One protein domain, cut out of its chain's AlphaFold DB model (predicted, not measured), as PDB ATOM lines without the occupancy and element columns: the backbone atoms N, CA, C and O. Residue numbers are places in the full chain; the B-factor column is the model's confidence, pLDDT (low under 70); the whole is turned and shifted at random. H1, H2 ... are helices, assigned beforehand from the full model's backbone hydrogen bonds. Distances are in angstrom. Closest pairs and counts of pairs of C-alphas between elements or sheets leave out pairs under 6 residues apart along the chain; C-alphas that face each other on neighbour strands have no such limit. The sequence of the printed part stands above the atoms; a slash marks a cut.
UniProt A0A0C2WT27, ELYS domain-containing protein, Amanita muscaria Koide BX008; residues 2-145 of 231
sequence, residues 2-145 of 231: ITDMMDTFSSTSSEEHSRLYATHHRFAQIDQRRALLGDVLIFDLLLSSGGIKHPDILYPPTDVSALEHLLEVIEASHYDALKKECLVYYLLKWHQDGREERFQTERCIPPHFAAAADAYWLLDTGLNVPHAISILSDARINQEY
ATOM      1  N   ILE A   2     154.813 143.682 149.880       39.81
ATOM      2  CA  ILE A   2     153.525 143.084 149.480       39.81
ATOM      3  C   ILE A   2     153.638 141.552 149.288       39.81
ATOM      4  O   ILE A   2     152.729 140.810 149.640       39.81
ATOM      5  N   THR A   3     154.791 141.054 148.829       39.75
ATOM      6  CA  THR A   3     154.996 139.636 148.484       39.75
ATOM      7  C   THR A   3     154.828 138.664 149.664       39.75
ATOM      8  O   THR A   3     154.168 137.649 149.500       39.75
ATOM      9  N   ASP A   4     155.303 139.000 150.872       41.78
ATOM     10  CA  ASP A   4     155.155 138.132 152.061       41.78
ATOM     11  C   ASP A   4     153.727 138.147 152.665       41.78
ATOM     12  O   ASP A   4     153.341 137.230 153.394       41.78
ATOM     13  N   MET A   5     152.910 139.168 152.360       47.59
ATOM     14  CA  MET A   5     151.471 139.183 152.691       47.59
ATOM     15  C   MET A   5     150.630 138.441 151.639       47.59
ATOM     16  O   MET A   5     149.559 137.924 151.956       47.59
ATOM     17  N   MET A   6     151.130 138.338 150.405       48.47
ATOM     18  CA  MET A   6     150.462 137.695 149.269       48.47
ATOM     19  C   MET A   6     150.612 136.171 149.200       48.47
ATOM     20  O   MET A   6     149.857 135.534 148.464       48.47
ATOM     21  N   ASP A   7     151.504 135.565 149.987       46.50
ATOM     22  CA  ASP A   7     151.794 134.115 149.972       46.50
ATOM     23  C   ASP A   7     150.622 133.205 150.410       46.50
ATOM     24  O   ASP A   7     150.778 132.003 150.623       46.50
ATOM     25  N   THR A   8     149.410 133.748 150.512       48.88
ATOM     26  CA  THR A   8     148.188 133.000 150.830       48.88
ATOM     27  C   THR A   8     147.454 132.472 149.581       48.88
ATOM     28  O   THR A   8     146.510 131.704 149.737       48.88
ATOM     29  N   PHE A   9     147.859 132.819 148.348       45.31
ATOM     30  CA  PHE A   9     147.015 132.595 147.153       45.31
ATOM     31  C   PHE A   9     147.612 131.774 145.994       45.31
ATOM     32  O   PHE A   9     147.194 131.926 144.846       45.31
ATOM     33  N   SER A  10     148.534 130.841 146.241       41.28
ATOM     34  CA  SER A  10     148.900 129.858 145.206       41.28
ATOM     35  C   SER A  10     149.369 128.513 145.771       41.28
ATOM     36  O   SER A  10     150.541 128.375 146.114       41.28
ATOM     37  N   SER A  11     148.484 127.497 145.792       37.81
ATOM     38  CA  SER A  11     148.624 126.191 145.085       37.81
ATOM     39  C   SER A  11     147.875 125.025 145.778       37.81
ATOM     40  O   SER A  11     148.397 124.383 146.682       37.81
ATOM     41  N   THR A  12     146.685 124.705 145.260       43.62
ATOM     42  CA  THR A  12     145.968 123.406 145.147       43.62
ATOM     43  C   THR A  12     145.761 122.445 146.341       43.62
ATOM     44  O   THR A  12     146.611 121.626 146.681       43.62
ATOM     45  N   SER A  13     144.467 122.338 146.681       58.25
ATOM     46  CA  SER A  13     143.661 121.147 147.041       58.25
ATOM     47  C   SER A  13     143.705 120.614 148.488       58.25
ATOM     48  O   SER A  13     144.744 120.316 149.061       58.25
ATOM     49  N   SER A  14     142.506 120.474 149.072       45.41
ATOM     50  CA  SER A  14     142.180 120.086 150.460       45.41
ATOM     51  C   SER A  14     142.503 121.122 151.546       45.41
ATOM     52  O   SER A  14     141.606 121.502 152.300       45.41
ATOM     53  N   GLU A  15     143.734 121.631 151.621       46.66
ATOM     54  CA  GLU A  15     144.108 122.613 152.657       46.66
ATOM     55  C   GLU A  15     143.486 123.995 152.424       46.66
ATOM     56  O   GLU A  15     143.120 124.666 153.386       46.66
ATOM     57  N   GLU A  16     143.290 124.405 151.166       47.62
ATOM     58  CA  GLU A  16     142.673 125.693 150.819       47.62
ATOM     59  C   GLU A  16     141.217 125.789 151.273       47.62
ATOM     60  O   GLU A  16     140.824 126.832 151.774       47.62
ATOM     61  N   HIS A  17     140.425 124.712 151.186       43.75
ATOM     62  CA  HIS A  17     139.057 124.744 151.708       43.75
ATOM     63  C   HIS A  17     139.060 124.907 153.230       43.75
ATOM     64  O   HIS A  17     138.381 125.793 153.735       43.75
ATOM     65  N   SER A  18     139.864 124.133 153.965       43.12
ATOM     66  CA  SER A  18     139.986 124.297 155.421       43.12
ATOM     67  C   SER A  18     140.513 125.679 155.819       43.12
ATOM     68  O   SER A  18     140.051 126.239 156.810       43.12
ATOM     69  N   ARG A  19     141.429 126.263 155.033       51.62
ATOM     70  CA  ARG A  19     141.937 127.628 155.235       51.62
ATOM     71  C   ARG A  19     140.882 128.686 154.914       51.62
ATOM     72  O   ARG A  19     140.677 129.562 155.740       51.62
ATOM     73  N   LEU A  20     140.150 128.582 153.802       47.66
ATOM     74  CA  LEU A  20     139.039 129.486 153.475       47.66
ATOM     75  C   LEU A  20     137.922 129.412 154.523       47.66
ATOM     76  O   LEU A  20     137.440 130.452 154.964       47.66
ATOM     77  N   TYR A  21     137.541 128.211 154.970       49.19
ATOM     78  CA  TYR A  21     136.553 128.034 156.039       49.19
ATOM     79  C   TYR A  21     137.045 128.613 157.370       49.19
ATOM     80  O   TYR A  21     136.278 129.290 158.055       49.19
ATOM     81  N   ALA A  22     138.320 128.415 157.724       56.56
ATOM     82  CA  ALA A  22     138.910 129.022 158.914       56.56
ATOM     83  C   ALA A  22     138.942 130.557 158.821       56.56
ATOM     84  O   ALA A  22     138.631 131.232 159.800       56.56
ATOM     85  N   THR A  23     139.256 131.117 157.653       58.12
ATOM     86  CA  THR A  23     139.299 132.565 157.416       58.12
ATOM     87  C   THR A  23     137.900 133.191 157.464       58.12
ATOM     88  O   THR A  23     137.701 134.159 158.196       58.12
ATOM     89  N   HIS A  24     136.900 132.599 156.799       57.88
ATOM     90  CA  HIS A  24     135.504 133.059 156.871       57.88
ATOM     91  C   HIS A  24     134.931 132.983 158.291       57.88
ATOM     92  O   HIS A  24     134.255 133.911 158.736       57.88
ATOM     93  N   HIS A  25     135.229 131.909 159.030       60.00
ATOM     94  CA  HIS A  25     134.807 131.775 160.424       60.00
ATOM     95  C   HIS A  25     135.448 132.849 161.319       60.00
ATOM     96  O   HIS A  25     134.802 133.359 162.231       60.00
ATOM     97  N   ARG A  26     136.703 133.228 161.050       71.12
ATOM     98  CA  ARG A  26     137.400 134.290 161.790       71.12
ATOM     99  C   ARG A  26     136.851 135.686 161.476       71.12
ATOM    100  O   ARG A  26     136.756 136.501 162.388       71.12
ATOM    101  N   PHE A  27     136.440 135.960 160.235       76.31
ATOM    102  CA  PHE A  27     135.789 137.234 159.900       76.31
ATOM    103  C   PHE A  27     134.424 137.382 160.585       76.31
ATOM    104  O   PHE A  27     134.158 138.390 161.229       76.31
ATOM    105  N   ALA A  28     133.597 136.335 160.579       75.19
ATOM    106  CA  ALA A  28     132.337 136.371 161.323       75.19
ATOM    107  C   ALA A  28     132.558 136.580 162.839       75.19
ATOM    108  O   ALA A  28     131.796 137.288 163.497       75.19
ATOM    109  N   GLN A  29     133.630 136.002 163.395       85.31
ATOM    110  CA  GLN A  29     134.009 136.223 164.790       85.31
ATOM    111  C   GLN A  29     134.413 137.673 165.067       85.31
ATOM    112  O   GLN A  29     134.036 138.191 166.116       85.31
ATOM    113  N   ILE A  30     135.155 138.338 164.174       90.69
ATOM    114  CA  ILE A  30     135.586 139.719 164.427       90.69
ATOM    115  C   ILE A  30     134.420 140.706 164.349       90.69
ATOM    116  O   ILE A  30     134.355 141.613 165.174       90.69
ATOM    117  N   ASP A  31     133.444 140.483 163.468       91.38
ATOM    118  CA  ASP A  31     132.226 141.303 163.429       91.38
ATOM    119  C   ASP A  31     131.371 141.103 164.685       91.38
ATOM    120  O   ASP A  31     130.893 142.067 165.288       91.38
ATOM    121  N   GLN A  32     131.249 139.858 165.160       92.50
ATOM    122  CA  GLN A  32     130.609 139.584 166.446       92.50
ATOM    123  C   GLN A  32     131.356 140.273 167.599       92.50
ATOM    124  O   GLN A  32     130.730 140.849 168.492       92.50
ATOM    125  N   ARG A  33     132.694 140.227 167.595       93.62
ATOM    126  CA  ARG A  33     133.519 140.915 168.595       93.62
ATOM    127  C   ARG A  33     133.324 142.425 168.534       93.62
ATOM    128  O   ARG A  33     133.161 143.031 169.587       93.62
ATOM    129  N   ARG A  34     133.268 143.014 167.339       96.00
ATOM    130  CA  ARG A  34     133.001 144.439 167.134       96.00
ATOM    131  C   ARG A  34     131.666 144.844 167.749       96.00
ATOM    132  O   ARG A  34     131.643 145.782 168.540       96.00
ATOM    133  N   ALA A  35     130.599 144.086 167.496       95.56
ATOM    134  CA  ALA A  35     129.289 144.335 168.101       95.56
ATOM    135  C   ALA A  35     129.337 144.283 169.643       95.56
ATOM    136  O   ALA A  35     128.818 145.169 170.324       95.56
ATOM    137  N   LEU A  36     130.025 143.287 170.221       95.50
ATOM    138  CA  LEU A  36     130.213 143.184 171.679       95.50
ATOM    139  C   LEU A  36     131.050 144.335 172.261       95.50
ATOM    140  O   LEU A  36     130.869 144.717 173.419       95.50
ATOM    141  N   LEU A  37     131.954 144.890 171.460       95.38
ATOM    142  CA  LEU A  37     132.792 146.031 171.802       95.38
ATOM    143  C   LEU A  37     132.139 147.366 171.413       95.38
ATOM    144  O   LEU A  37     132.830 148.368 171.283       95.38
ATOM    145  N   GLY A  38     130.809 147.436 171.293       94.31
ATOM    146  CA  GLY A  38     130.095 148.691 171.027       94.31
ATOM    147  C   GLY A  38     130.391 149.246 169.635       94.31
ATOM    148  O   GLY A  38     130.735 150.418 169.503       94.31
ATOM    149  N   ASP A  39     130.332 148.360 168.644       95.44
ATOM    150  CA  ASP A  39     130.494 148.608 167.207       95.44
ATOM    151  C   ASP A  39     131.846 149.199 166.780       95.44
ATOM    152  O   ASP A  39     132.015 149.612 165.636       95.44
ATOM    153  N   VAL A  40     132.835 149.215 167.679       96.44
ATOM    154  CA  VAL A  40     134.163 149.784 167.419       96.44
ATOM    155  C   VAL A  40     135.235 148.947 168.112       96.44
ATOM    156  O   VAL A  40     135.265 148.867 169.346       96.44
ATOM    157  N   LEU A  41     136.134 148.373 167.314       96.94
ATOM    158  CA  LEU A  41     137.334 147.666 167.762       96.94
ATOM    159  C   LEU A  41     138.454 148.643 168.138       96.94
ATOM    160  O   LEU A  41     138.438 149.817 167.761       96.94
ATOM    161  N   ILE A  42     139.472 148.161 168.846       96.81
ATOM    162  CA  ILE A  42     140.676 148.955 169.110       96.81
ATOM    163  C   ILE A  42     141.397 149.254 167.793       96.81
ATOM    164  O   ILE A  42     141.825 150.389 167.587       96.81
ATOM    165  N   PHE A  43     141.470 148.296 166.868       97.06
ATOM    166  CA  PHE A  43     142.058 148.528 165.551       97.06
ATOM    167  C   PHE A  43     141.332 149.637 164.777       97.06
ATOM    168  O   PHE A  43     141.987 150.477 164.162       97.06
ATOM    169  N   ASP A  44     140.005 149.733 164.899       97.56
ATOM    170  CA  ASP A  44     139.228 150.816 164.289       97.56
ATOM    171  C   ASP A  44     139.636 152.193 164.858       97.56
ATOM    172  O   ASP A  44     139.767 153.178 164.121       97.56
ATOM    173  N   LEU A  45     139.908 152.265 166.168       97.00
ATOM    174  CA  LEU A  45     140.412 153.475 166.830       97.00
ATOM    175  C   LEU A  45     141.844 153.822 166.410       97.00
ATOM    176  O   LEU A  45     142.155 155.005 166.248       97.00
ATOM    177  N   LEU A  46     142.700 152.815 166.212       96.56
ATOM    178  CA  LEU A  46     144.062 153.008 165.714       96.56
ATOM    179  C   LEU A  46     144.039 153.570 164.287       96.56
ATOM    180  O   LEU A  46     144.681 154.582 164.015       96.56
ATOM    181  N   LEU A  47     143.244 152.987 163.389       97.44
ATOM    182  CA  LEU A  47     143.083 153.501 162.027       97.44
ATOM    183  C   LEU A  47     142.546 154.945 162.039       97.44
ATOM    184  O   LEU A  47     143.125 155.833 161.405       97.44
ATOM    185  N   SER A  48     141.502 155.207 162.832       97.12
ATOM    186  CA  SER A  48     140.903 156.545 162.965       97.12
ATOM    187  C   SER A  48     141.900 157.589 163.469       97.12
ATOM    188  O   SER A  48     141.967 158.701 162.941       97.12
ATOM    189  N   SER A  49     142.723 157.227 164.454       95.62
ATOM    190  CA  SER A  49     143.773 158.090 165.006       95.62
ATOM    191  C   SER A  49     144.882 158.408 163.989       95.62
ATOM    192  O   SER A  49     145.538 159.444 164.100       95.62
ATOM    193  N   GLY A  50     145.058 157.565 162.966       95.50
ATOM    194  CA  GLY A  50     145.920 157.810 161.804       95.50
ATOM    195  C   GLY A  50     145.299 158.701 160.722       95.50
ATOM    196  O   GLY A  50     145.953 158.988 159.718       95.50
ATOM    197  N   GLY A  51     144.052 159.147 160.905       96.62
ATOM    198  CA  GLY A  51     143.297 159.933 159.925       96.62
ATOM    199  C   GLY A  51     142.534 159.096 158.894       96.62
ATOM    200  O   GLY A  51     141.980 159.662 157.948       96.62
ATOM    201  N   ILE A  52     142.482 157.773 159.063       97.12
ATOM    202  CA  ILE A  52     141.753 156.871 158.169       97.12
ATOM    203  C   ILE A  52     140.262 156.951 158.500       97.12
ATOM    204  O   ILE A  52     139.852 156.803 159.650       97.12
ATOM    205  N   LYS A  53     139.437 157.219 157.487       94.56
ATOM    206  CA  LYS A  53     137.984 157.359 157.641       94.56
ATOM    207  C   LYS A  53     137.298 156.017 157.426       94.56
ATOM    208  O   LYS A  53     137.715 155.271 156.550       94.56
ATOM    209  N   HIS A  54     136.212 155.781 158.161       92.94
ATOM    210  CA  HIS A  54     135.389 154.569 158.054       92.94
ATOM    211  C   HIS A  54     136.222 153.276 158.187       92.94
ATOM    212  O   HIS A  54     136.306 152.479 157.258       92.94
ATOM    213  N   PRO A  55     136.915 153.071 159.319       95.06
ATOM    214  CA  PRO A  55     137.735 151.872 159.515       95.06
ATOM    215  C   PRO A  55     136.920 150.566 159.489       95.06
ATOM    216  O   PRO A  55     137.429 149.530 159.069       95.06
ATOM    217  N   ASP A  56     135.647 150.637 159.871       92.50
ATOM    218  CA  ASP A  56     134.690 149.535 159.937       92.50
ATOM    219  C   ASP A  56     134.401 148.888 158.574       92.50
ATOM    220  O   ASP A  56     134.105 147.697 158.521       92.50
ATOM    221  N   ILE A  57     134.533 149.639 157.473       92.56
ATOM    222  CA  ILE A  57     134.384 149.098 156.110       92.56
ATOM    223  C   ILE A  57     135.697 148.555 155.533       92.56
ATOM    224  O   ILE A  57     135.671 147.846 154.531       92.56
ATOM    225  N   LEU A  58     136.841 148.914 156.125       93.69
ATOM    226  CA  LEU A  58     138.169 148.505 155.657       93.69
ATOM    227  C   LEU A  58     138.673 147.248 156.373       93.69
ATOM    228  O   LEU A  58     139.455 146.485 155.806       93.69
ATOM    229  N   TYR A  59     138.258 147.048 157.624       92.88
ATOM    230  CA  TYR A  59     138.683 145.930 158.454       92.88
ATOM    231  C   TYR A  59     137.471 145.131 158.970       92.88
ATOM    232  O   TYR A  59     136.542 145.726 159.513       92.88
ATOM    233  N   PRO A  60     137.480 143.789 158.901       91.69
ATOM    234  CA  PRO A  60     138.528 142.952 158.318       91.69
ATOM    235  C   PRO A  60     138.521 142.978 156.776       91.69
ATOM    236  O   PRO A  60     137.453 143.040 156.171       91.69
ATOM    237  N   PRO A  61     139.688 142.875 156.116       90.38
ATOM    238  CA  PRO A  61     139.742 142.736 154.665       90.38
ATOM    239  C   PRO A  61     139.196 141.366 154.240       90.38
ATOM    240  O   PRO A  61     139.652 140.332 154.727       90.38
ATOM    241  N   THR A  62     138.227 141.349 153.322       86.38
ATOM    242  CA  THR A  62     137.516 140.127 152.895       86.38
ATOM    243  C   THR A  62     138.244 139.323 151.822       86.38
ATOM    244  O   THR A  62     137.981 138.132 151.658       86.38
ATOM    245  N   ASP A  63     139.149 139.965 151.088       85.75
ATOM    246  CA  ASP A  63     139.921 139.393 149.988       85.75
ATOM    247  C   ASP A  63     141.260 140.133 149.815       85.75
ATOM    248  O   ASP A  63     141.582 141.066 150.555       85.75
ATOM    249  N   VAL A  64     142.065 139.693 148.843       87.12
ATOM    250  CA  VAL A  64     143.392 140.267 148.563       87.12
ATOM    251  C   VAL A  64     143.303 141.736 148.166       87.12
ATOM    252  O   VAL A  64     144.107 142.529 148.641       87.12
ATOM    253  N   SER A  65     142.319 142.112 147.349       91.88
ATOM    254  CA  SER A  65     142.174 143.494 146.886       91.88
ATOM    255  C   SER A  65     141.770 144.417 148.036       91.88
ATOM    256  O   SER A  65     142.309 145.516 148.167       91.88
ATOM    257  N   ALA A  66     140.892 143.950 148.928       90.88
ATOM    258  CA  ALA A  66     140.551 144.662 150.156       90.88
ATOM    259  C   ALA A  66     141.771 144.833 151.081       90.88
ATOM    260  O   ALA A  66     141.950 145.894 151.680       90.88
ATOM    261  N   LEU A  67     142.632 143.813 151.179       92.38
ATOM    262  CA  LEU A  67     143.867 143.885 151.962       92.38
ATOM    263  C   LEU A  67     144.875 144.870 151.358       92.38
ATOM    264  O   LEU A  67     145.433 145.684 152.091       92.38
ATOM    265  N   GLU A  68     145.091 144.823 150.042       94.62
ATOM    266  CA  GLU A  68     145.928 145.788 149.318       94.62
ATOM    267  C   GLU A  68     145.432 147.215 149.553       94.62
ATOM    268  O   GLU A  68     146.215 148.083 149.936       94.62
ATOM    269  N   HIS A  69     144.122 147.435 149.430       96.25
ATOM    270  CA  HIS A  69     143.521 148.737 149.676       96.25
ATOM    271  C   HIS A  69     143.736 149.216 151.120       96.25
ATOM    272  O   HIS A  69     144.125 150.362 151.343       96.25
ATOM    273  N   LEU A  70     143.541 148.344 152.117       96.56
ATOM    274  CA  LEU A  70     143.806 148.679 153.518       96.56
ATOM    275  C   LEU A  70     145.280 149.063 153.738       96.56
ATOM    276  O   LEU A  70     145.558 150.040 154.434       96.56
ATOM    277  N   LEU A  71     146.221 148.339 153.128       97.00
ATOM    278  CA  LEU A  71     147.650 148.655 153.213       97.00
ATOM    279  C   LEU A  71     147.991 149.999 152.562       97.00
ATOM    280  O   LEU A  71     148.744 150.777 153.144       97.00
ATOM    281  N   GLU A  72     147.420 150.302 151.396       97.44
ATOM    282  CA  GLU A  72     147.590 151.599 150.730       97.44
ATOM    283  C   GLU A  72     147.074 152.751 151.598       97.44
ATOM    284  O   GLU A  72     147.729 153.788 151.727       97.44
ATOM    285  N   VAL A  73     145.919 152.562 152.239       97.81
ATOM    286  CA  VAL A  73     145.324 153.563 153.130       97.81
ATOM    287  C   VAL A  73     146.154 153.742 154.409       97.81
ATOM    288  O   VAL A  73     146.333 154.873 154.867       97.81
ATOM    289  N   ILE A  74     146.723 152.664 154.962       97.69
ATOM    290  CA  ILE A  74     147.689 152.737 156.071       97.69
ATOM    291  C   ILE A  74     148.943 153.506 155.642       97.69
ATOM    292  O   ILE A  74     149.397 154.391 156.373       97.69
ATOM    293  N   GLU A  75     149.478 153.230 154.455       97.31
ATOM    294  CA  GLU A  75     150.668 153.904 153.934       97.31
ATOM    295  C   GLU A  75     150.423 155.401 153.695       97.31
ATOM    296  O   GLU A  75     151.277 156.234 154.006       97.31
ATOM    297  N   ALA A  76     149.226 155.770 153.235       97.25
ATOM    298  CA  ALA A  76     148.812 157.158 153.030       97.25
ATOM    299  C   ALA A  76     148.417 157.902 154.324       97.25
ATOM    300  O   ALA A  76     148.159 159.107 154.284       97.25
ATOM    301  N   SER A  77     148.360 157.216 155.470       97.62
ATOM    302  CA  SER A  77     147.941 157.808 156.746       97.62
ATOM    303  C   SER A  77     148.935 158.842 157.297       97.62
ATOM    304  O   SER A  77     150.107 158.905 156.904       97.62
ATOM    305  N   HIS A  78     148.476 159.633 158.272       96.88
ATOM    306  CA  HIS A  78     149.278 160.667 158.943       96.88
ATOM    307  C   HIS A  78     150.308 160.107 159.932       96.88
ATOM    308  O   HIS A  78     151.039 160.871 160.567       96.88
ATOM    309  N   TYR A  79     150.340 158.791 160.114       97.25
ATOM    310  CA  TYR A  79     151.277 158.165 161.023       97.25
ATOM    311  C   TYR A  79     152.721 158.234 160.524       97.25
ATOM    312  O   TYR A  79     153.005 158.266 159.326       97.25
ATOM    313  N   ASP A  80     153.650 158.233 161.478       96.38
ATOM    314  CA  ASP A  80     155.053 157.965 161.192       96.38
ATOM    315  C   ASP A  80     155.250 156.512 160.723       96.38
ATOM    316  O   ASP A  80     154.367 155.661 160.861       96.38
ATOM    317  N   ALA A  81     156.429 156.231 160.161       96.31
ATOM    318  CA  ALA A  81     156.753 154.909 159.638       96.31
ATOM    319  C   ALA A  81     156.579 153.812 160.700       96.31
ATOM    320  O   ALA A  81     155.988 152.780 160.415       96.31
ATOM    321  N   LEU A  82     157.011 154.046 161.942       96.12
ATOM    322  CA  LEU A  82     156.947 153.029 162.989       96.12
ATOM    323  C   LEU A  82     155.502 152.627 163.306       96.12
ATOM    324  O   LEU A  82     155.201 151.438 163.400       96.12
ATOM    325  N   LYS A  83     154.593 153.595 163.444       95.94
ATOM    326  CA  LYS A  83     153.175 153.311 163.693       95.94
ATOM    327  C   LYS A  83     152.517 152.586 162.519       95.94
ATOM    328  O   LYS A  83     151.733 151.672 162.761       95.94
ATOM    329  N   LYS A  84     152.871 152.924 161.274       97.94
ATOM    330  CA  LYS A  84     152.411 152.187 160.082       97.94
ATOM    331  C   LYS A  84     152.864 150.728 160.122       97.94
ATOM    332  O   LYS A  84     152.033 149.834 159.986       97.94
ATOM    333  N   GLU A  85     154.139 150.478 160.423       97.69
ATOM    334  CA  GLU A  85     154.665 149.116 160.571       97.69
ATOM    335  C   GLU A  85     153.976 148.361 161.727       97.69
ATOM    336  O   GLU A  85     153.713 147.169 161.607       97.69
ATOM    337  N   CYS A  86     153.586 149.033 162.819       97.19
ATOM    338  CA  CYS A  86     152.804 148.406 163.896       97.19
ATOM    339  C   CYS A  86     151.394 147.983 163.449       97.19
ATOM    340  O   CYS A  86     150.910 146.935 163.878       97.19
ATOM    341  N   LEU A  87     150.736 148.765 162.586       97.62
ATOM    342  CA  LEU A  87     149.436 148.393 162.011       97.62
ATOM    343  C   LEU A  87     149.570 147.183 161.083       97.62
ATOM    344  O   LEU A  87     148.743 146.278 161.133       97.62
ATOM    345  N   VAL A  88     150.632 147.123 160.277       97.06
ATOM    346  CA  VAL A  88     150.904 145.954 159.427       97.06
ATOM    347  C   VAL A  88     151.247 144.729 160.279       97.06
ATOM    348  O   VAL A  88     150.697 143.655 160.044       97.06
ATOM    349  N   TYR A  89     152.075 144.886 161.317       97.44
ATOM    350  CA  TYR A  89     152.366 143.829 162.290       97.44
ATOM    351  C   TYR A  89     151.078 143.262 162.900       97.44
ATOM    352  O   TYR A  89     150.891 142.048 162.923       97.44
ATOM    353  N   TYR A  90     150.153 144.132 163.318       96.44
ATOM    354  CA  TYR A  90     148.836 143.738 163.820       96.44
ATOM    355  C   TYR A  90     148.057 142.888 162.802       96.44
ATOM    356  O   TYR A  90     147.477 141.866 163.164       96.44
ATOM    357  N   LEU A  91     148.050 143.276 161.521       94.69
ATOM    358  CA  LEU A  91     147.382 142.504 160.467       94.69
ATOM    359  C   LEU A  91     148.034 141.128 160.266       94.69
ATOM    360  O   LEU A  91     147.325 140.136 160.098       94.69
ATOM    361  N   LEU A  92     149.364 141.035 160.354       92.25
ATOM    362  CA  LEU A  92     150.092 139.768 160.226       92.25
ATOM    363  C   LEU A  92     149.731 138.760 161.328       92.25
ATOM    364  O   LEU A  92     149.696 137.558 161.055       92.25
ATOM    365  N   LYS A  93     149.358 139.229 162.532       90.88
ATOM    366  CA  LYS A  93     148.871 138.364 163.625       90.88
ATOM    367  C   LYS A  93     147.670 137.513 163.229       90.88
ATOM    368  O   LYS A  93     147.442 136.463 163.825       90.88
ATOM    369  N   TRP A  94     146.912 137.925 162.213       85.69
ATOM    370  CA  TRP A  94     145.776 137.161 161.711       85.69
ATOM    371  C   TRP A  94     146.158 135.749 161.246       85.69
ATOM    372  O   TRP A  94     145.353 134.822 161.381       85.69
ATOM    373  N   HIS A  95     147.386 135.566 160.749       83.75
ATOM    374  CA  HIS A  95     147.878 134.273 160.273       83.75
ATOM    375  C   HIS A  95     148.192 133.299 161.414       83.75
ATOM    376  O   HIS A  95     147.904 132.111 161.280       83.75
ATOM    377  N   GLN A  96     148.685 133.799 162.554       85.19
ATOM    378  CA  GLN A  96     149.101 132.991 163.714       85.19
ATOM    379  C   GLN A  96     150.156 131.923 163.368       85.19
ATOM    380  O   GLN A  96     150.136 130.820 163.911       85.19
ATOM    381  N   ASP A  97     151.061 132.239 162.443       85.88
ATOM    382  CA  ASP A  97     152.116 131.339 161.965       85.88
ATOM    383  C   ASP A  97     153.537 131.858 162.255       85.88
ATOM    384  O   ASP A  97     154.513 131.267 161.797       85.88
ATOM    385  N   GLY A  98     153.660 132.939 163.034       88.00
ATOM    386  CA  GLY A  98     154.937 133.510 163.466       88.00
ATOM    387  C   GLY A  98     155.576 134.465 162.456       88.00
ATOM    388  O   GLY A  98     156.649 135.012 162.723       88.00
ATOM    389  N   ARG A  99     154.945 134.719 161.298       91.62
ATOM    390  CA  ARG A  99     155.485 135.655 160.295       91.62
ATOM    391  C   ARG A  99     155.645 137.081 160.829       91.62
ATOM    392  O   ARG A  99     156.508 137.823 160.358       91.62
ATOM    393  N   GLU A 100     154.849 137.454 161.827       93.56
ATOM    394  CA  GLU A 100     154.953 138.740 162.504       93.56
ATOM    395  C   GLU A 100     156.315 138.932 163.193       93.56
ATOM    396  O   GLU A 100     156.826 140.049 163.220       93.56
ATOM    397  N   GLU A 101     156.951 137.867 163.697       94.00
ATOM    398  CA  GLU A 101     158.229 137.948 164.422       94.00
ATOM    399  C   GLU A 101     159.379 138.293 163.470       94.00
ATOM    400  O   GLU A 101     160.238 139.140 163.754       94.00
ATOM    401  N   ARG A 102     159.360 137.666 162.287       94.88
ATOM    402  CA  ARG A 102     160.286 137.986 161.202       94.88
ATOM    403  C   ARG A 102     160.098 139.433 160.759       94.88
ATOM    404  O   ARG A 102     161.078 140.171 160.673       94.88
ATOM    405  N   PHE A 103     158.850 139.852 160.556       95.88
ATOM    406  CA  PHE A 103     158.524 141.223 160.171       95.88
ATOM    407  C   PHE A 103     158.985 142.247 161.214       95.88
ATOM    408  O   PHE A 103     159.628 143.233 160.862       95.88
ATOM    409  N   GLN A 104     158.739 141.990 162.502       96.81
ATOM    410  CA  GLN A 104     159.225 142.824 163.601       96.81
ATOM    411  C   GLN A 104     160.742 143.015 163.538       96.81
ATOM    412  O   GLN A 104     161.224 144.135 163.716       96.81
ATOM    413  N   THR A 105     161.486 141.937 163.279       96.38
ATOM    414  CA  THR A 105     162.950 141.973 163.195       96.38
ATOM    415  C   THR A 105     163.418 142.762 161.973       96.38
ATOM    416  O   THR A 105     164.258 143.647 162.101       96.38
ATOM    417  N   GLU A 106     162.848 142.487 160.797       96.50
ATOM    418  CA  GLU A 106     163.203 143.158 159.538       96.50
ATOM    419  C   GLU A 106     162.862 144.655 159.548       96.50
ATOM    420  O   GLU A 106     163.584 145.462 158.961       96.50
ATOM    421  N   ARG A 107     161.780 145.035 160.236       96.06
ATOM    422  CA  ARG A 107     161.327 146.426 160.390       96.06
ATOM    423  C   ARG A 107     161.855 147.112 161.640       96.06
ATOM    424  O   ARG A 107     161.531 148.274 161.871       96.06
ATOM    425  N   CYS A 108     162.675 146.420 162.431       95.94
ATOM    426  CA  CYS A 108     163.227 146.921 163.687       95.94
ATOM    427  C   CYS A 108     162.149 147.499 164.628       95.94
ATOM    428  O   CYS A 108     162.397 148.493 165.314       95.94
ATOM    429  N   ILE A 109     160.950 146.897 164.663       96.62
ATOM    430  CA  ILE A 109     159.853 147.360 165.526       96.62
ATOM    431  C   ILE A 109     160.266 147.115 166.983       96.62
ATOM    432  O   ILE A 109     160.494 145.962 167.375       96.62
ATOM    433  N   PRO A 110     160.365 148.162 167.824       96.00
ATOM    434  CA  PRO A 110     160.795 147.978 169.198       96.00
ATOM    435  C   PRO A 110     159.829 147.060 169.968       96.00
ATOM    436  O   PRO A 110     158.613 147.165 169.788       96.00
ATOM    437  N   PRO A 111     160.323 146.213 170.892       94.94
ATOM    438  CA  PRO A 111     159.499 145.196 171.551       94.94
ATOM    439  C   PRO A 111     158.244 145.721 172.258       94.94
ATOM    440  O   PRO A 111     157.231 145.037 172.285       94.94
ATOM    441  N   HIS A 112     158.281 146.936 172.810       94.62
ATOM    442  CA  HIS A 112     157.130 147.529 173.500       94.62
ATOM    443  C   HIS A 112     156.007 147.958 172.542       94.62
ATOM    444  O   HIS A 112     154.843 147.917 172.929       94.62
ATOM    445  N   PHE A 113     156.333 148.324 171.297       95.12
ATOM    446  CA  PHE A 113     155.336 148.613 170.263       95.12
ATOM    447  C   PHE A 113     154.697 147.328 169.729       95.12
ATOM    448  O   PHE A 113     153.474 147.259 169.628       95.12
ATOM    449  N   ALA A 114     155.506 146.294 169.465       95.81
ATOM    450  CA  ALA A 114     154.998 144.976 169.080       95.81
ATOM    451  C   ALA A 114     154.095 144.382 170.176       95.81
ATOM    452  O   ALA A 114     152.976 143.974 169.890       95.81
ATOM    453  N   ALA A 115     154.514 144.462 171.444       95.75
ATOM    454  CA  ALA A 115     153.716 144.003 172.579       95.75
ATOM    455  C   ALA A 115     152.382 144.763 172.720       95.75
ATOM    456  O   ALA A 115     151.360 144.161 173.045       95.75
ATOM    457  N   ALA A 116     152.362 146.075 172.455       95.31
ATOM    458  CA  ALA A 116     151.114 146.838 172.430       95.31
ATOM    459  C   ALA A 116     150.177 146.345 171.314       95.31
ATOM    460  O   ALA A 116     148.996 146.104 171.566       95.31
ATOM    461  N   ALA A 117     150.709 146.141 170.103       96.12
ATOM    462  CA  ALA A 117     149.948 145.610 168.975       96.12
ATOM    463  C   ALA A 117     149.420 144.189 169.252       96.12
ATOM    464  O   ALA A 117     148.246 143.924 168.999       96.12
ATOM    465  N   ASP A 118     150.238 143.312 169.846       96.00
ATOM    466  CA  ASP A 118     149.835 141.973 170.290       96.00
ATOM    467  C   ASP A 118     148.666 142.036 171.275       96.00
ATOM    468  O   ASP A 118     147.669 141.327 171.123       96.00
ATOM    469  N   ALA A 119     148.770 142.899 172.289       96.81
ATOM    470  CA  ALA A 119     147.724 143.040 173.285       96.81
ATOM    471  C   ALA A 119     146.416 143.540 172.662       96.81
ATOM    472  O   ALA A 119     145.366 142.955 172.918       96.81
ATOM    473  N   TYR A 120     146.466 144.571 171.816       96.69
ATOM    474  CA  TYR A 120     145.273 145.071 171.129       96.69
ATOM    475  C   TYR A 120     144.649 144.008 170.224       96.69
ATOM    476  O   TYR A 120     143.433 143.832 170.250       96.69
ATOM    477  N   TRP A 121     145.465 143.220 169.520       96.06
ATOM    478  CA  TRP A 121     144.969 142.136 168.675       96.06
ATOM    479  C   TRP A 121     144.272 141.042 169.489       96.06
ATOM    480  O   TRP A 121     143.190 140.569 169.130       96.06
ATOM    481  N   LEU A 122     144.841 140.669 170.637       96.38
ATOM    482  CA  LEU A 122     144.228 139.715 171.561       96.38
ATOM    483  C   LEU A 122     142.916 140.235 172.165       96.38
ATOM    484  O   LEU A 122     142.008 139.437 172.416       96.38
ATOM    485  N   LEU A 123     142.805 141.545 172.408       96.50
ATOM    486  CA  LEU A 123     141.576 142.168 172.897       96.50
ATOM    487  C   LEU A 123     140.491 142.200 171.820       96.50
ATOM    488  O   LEU A 123     139.362 141.806 172.108       96.50
ATOM    489  N   ASP A 124     140.813 142.590 170.588       96.19
ATOM    490  CA  ASP A 124     139.834 142.649 169.499       96.19
ATOM    491  C   ASP A 124     139.344 141.247 169.113       96.19
ATOM    492  O   ASP A 124     138.139 141.002 169.048       96.19
ATOM    493  N   THR A 125     140.252 140.276 168.983       94.00
ATOM    494  CA  THR A 125     139.889 138.881 168.665       94.00
ATOM    495  C   THR A 125     139.261 138.127 169.842       94.00
ATOM    496  O   THR A 125     138.509 137.176 169.639       94.00
ATOM    497  N   GLY A 126     139.557 138.529 171.079       93.94
ATOM    498  CA  GLY A 126     139.095 137.852 172.292       93.94
ATOM    499  C   GLY A 126     139.807 136.529 172.606       93.94
ATOM    500  O   GLY A 126     139.380 135.832 173.525       93.94
ATOM    501  N   LEU A 127     140.879 136.170 171.887       91.62
ATOM    502  CA  LEU A 127     141.539 134.860 172.011       91.62
ATOM    503  C   LEU A 127     142.206 134.631 173.376       91.62
ATOM    504  O   LEU A 127     142.119 133.537 173.929       91.62
ATOM    505  N   ASN A 128     142.883 135.644 173.925       94.56
ATOM    506  CA  ASN A 128     143.522 135.554 175.241       94.56
ATOM    507  C   ASN A 128     143.585 136.925 175.930       94.56
ATOM    508  O   ASN A 128     144.650 137.508 176.145       94.56
ATOM    509  N   VAL A 129     142.408 137.435 176.290       96.50
ATOM    510  CA  VAL A 129     142.251 138.707 177.010       96.50
ATOM    511  C   VAL A 129     143.060 138.757 178.321       96.50
ATOM    512  O   VAL A 129     143.714 139.774 178.549       96.50
ATOM    513  N   PRO A 130     143.126 137.706 179.172       96.88
ATOM    514  CA  PRO A 130     143.972 137.741 180.370       96.88
ATOM    515  C   PRO A 130     145.454 138.003 180.070       96.88
ATOM    516  O   PRO A 130     146.114 138.755 180.794       96.88
ATOM    517  N   HIS A 131     145.978 137.406 178.995       96.81
ATOM    518  CA  HIS A 131     147.351 137.639 178.562       96.81
ATOM    519  C   HIS A 131     147.544 139.068 178.047       96.81
ATOM    520  O   HIS A 131     148.485 139.735 178.477       96.81
ATOM    521  N   ALA A 132     146.608 139.577 177.240       96.56
ATOM    522  CA  ALA A 132     146.616 140.962 176.772       96.56
ATOM    523  C   ALA A 132     146.662 141.968 177.933       96.56
ATOM    524  O   ALA A 132     147.507 142.860 177.957       96.56
ATOM    525  N   ILE A 133     145.820 141.772 178.953       95.62
ATOM    526  CA  ILE A 133     145.818 142.598 180.168       95.62
ATOM    527  C   ILE A 133     147.149 142.495 180.916       95.62
ATOM    528  O   ILE A 133     147.624 143.481 181.479       95.62
ATOM    529  N   SER A 134     147.777 141.317 180.930       94.69
ATOM    530  CA  SER A 134     149.097 141.163 181.536       94.69
ATOM    531  C   SER A 134     150.182 141.935 180.791       94.69
ATOM    532  O   SER A 134     151.042 142.502 181.459       94.69
ATOM    533  N   ILE A 135     150.131 141.971 179.458       95.19
ATOM    534  CA  ILE A 135     151.040 142.777 178.637       95.19
ATOM    535  C   ILE A 135     150.811 144.263 178.931       95.19
ATOM    536  O   ILE A 135     151.736 144.951 179.347       95.19
ATOM    537  N   LEU A 136     149.564 144.737 178.831       94.25
ATOM    538  CA  LEU A 136     149.209 146.144 179.067       94.25
ATOM    539  C   LEU A 136     149.428 146.604 180.514       94.25
ATOM    540  O   LEU A 136     149.448 147.798 180.771       94.25
ATOM    541  N   SER A 137     149.609 145.682 181.460       91.00
ATOM    542  CA  SER A 137     149.992 146.009 182.837       91.00
ATOM    543  C   SER A 137     151.473 146.390 182.987       91.00
ATOM    544  O   SER A 137     151.889 146.774 184.080       91.00
ATOM    545  N   ASP A 138     152.288 146.255 181.938       89.62
ATOM    546  CA  ASP A 138     153.680 146.705 181.938       89.62
ATOM    547  C   ASP A 138     153.745 148.235 181.797       89.62
ATOM    548  O   ASP A 138     153.278 148.814 180.816       89.62
ATOM    549  N   ALA A 139     154.373 148.898 182.770       83.69
ATOM    550  CA  ALA A 139     154.483 150.357 182.821       83.69
ATOM    551  C   ALA A 139     155.296 150.974 181.663       83.69
ATOM    552  O   ALA A 139     155.294 152.193 181.502       83.69
ATOM    553  N   ARG A 140     156.026 150.164 180.886       86.06
ATOM    554  CA  ARG A 140     156.797 150.617 179.715       86.06
ATOM    555  C   ARG A 140     155.949 150.718 178.450       86.06
ATOM    556  O   ARG A 140     156.409 151.296 177.469       86.06
ATOM    557  N   ILE A 141     154.757 150.127 178.449       87.62
ATOM    558  CA  ILE A 141     153.845 150.165 177.310       87.62
ATOM    559  C   ILE A 141     152.970 151.410 177.438       87.62
ATOM    560  O   ILE A 141     152.437 151.687 178.510       87.62
ATOM    561  N   ASN A 142     152.835 152.170 176.348       78.12
ATOM    562  CA  ASN A 142     151.901 153.289 176.305       78.12
ATOM    563  C   ASN A 142     150.471 152.744 176.289       78.12
ATOM    564  O   ASN A 142     150.111 151.955 175.414       78.12
ATOM    565  N   GLN A 143     149.676 153.155 177.268       78.00
ATOM    566  CA  GLN A 143     148.335 152.638 177.474       78.00
ATOM    567  C   GLN A 143     147.329 153.659 176.982       78.00
ATOM    568  O   GLN A 143     147.017 154.639 177.657       78.00
ATOM    569  N   GLU A 144     146.819 153.401 175.788       84.12
ATOM    570  CA  GLU A 144     145.745 154.171 175.187       84.12
ATOM    571  C   GLU A 144     144.452 153.342 175.241       84.12
ATOM    572  O   GLU A 144     144.473 152.131 175.467       84.12
ATOM    573  N   TYR A 145     143.304 153.999 175.068       92.00
ATOM    574  CA  TYR A 145     142.001 153.328 174.948       92.00
ATOM    575  C   TYR A 145     141.554 152.527 176.186       92.00
ATOM    576  O   TYR A 145     140.905 151.490 176.052       92.00
TER     577      TYR A 145
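AT A GLANCE: This is residues 2 to 145 of the 231 residues of the protein "ELYS domain-containing protein" of Amanita muscaria Koide BX008 (UniProt A0A0C2WT27). Look for one long helix, H2, that meets an end of H8 almost at a right angle, forming a corner, while the other helices make a body around H6 and H8, which cross each other. H9 folds back beside H8, H5 and H7 run beside H6, H3 packs on H8, and H4 packs on H3; residues 10 to 15, of which residue 15 belongs to H2, stick out, and the short H1 comes near H5 and H6. The printed part has 144 residues with nine named helices, H1 to H9 in chain order, and no named strand; the class is all helix. It is compact, with a radius of gyration of the C-alphas of 15.0 A and spans of 47 by 33 by 29 A.

IN THESE COORDINATES: Find C-alpha 15 at (144.108, 122.613, 152.657); from there H2, residues 15 to 36, runs 31.3 A to C-alpha 36 at (130.213, 143.184, 171.679). Before it lies H1, residues 3 to 6. After it come H3, residues 42 to 49, H4, residues 55 to 58, H5, residues 64 to 75 and 16.4 A long, and H6, residues 81 to 92 and 16.6 A long. H7 holds residues 99 to 106, and H8, residues 111 to 125, is 20.8 A long. H9, residues 129 to 136, ends at C-alpha 136 at (149.209, 146.144, 179.067).

HOW THE PARTS SIT: Start at H2, which with residues 29 to 34 alone touches H8, about perpendicular at 85 degrees; the closest C-alphas are those of Ile 30 and Thr 125, 6.1 A apart. H8 is the hub, touching four helices. H8 and H9 form a helical hairpin at a shallow tilt of 26 degrees, with C-alphas 119 and 132 closest at 4.2 A. H6 touches H8 at a steep tilt of 42 degrees, the same way, closest at C-alphas 90 and 117, 5.6 A. H3 touches H8 at a steep tilt of 62 degrees, opposite ways, closest at C-alphas 42 and 120, 6.3 A. H5 and H6, and H6 and H7, are helical hairpins, closest at C-alphas 74 and 84, 6.2 A, and at C-alphas 92 and 100, 5.5 A. H4 touches H3, with C-alphas 44 and 55 closest at 5.1 A. The packing is part aligned, part crossed: three of the six touching pairs with a tilt are shallow. H1 is close to H5 but not clearly touching, at 7.6 A between C-alphas 6 and 64. In H2, H3 and H5 to H9 every O i to N i+4 pair is within hydrogen-bond range; H1 and H4 are too short for such a pair.

THE WHOLE: The C-alphas farthest apart, those of Ser 13 and Ala 139, are 47.4 A apart. The printed part has no cut and no long link. Residues 2 to 25 are under 70 in pLDDT, against a mean of 85.8 for the printed part.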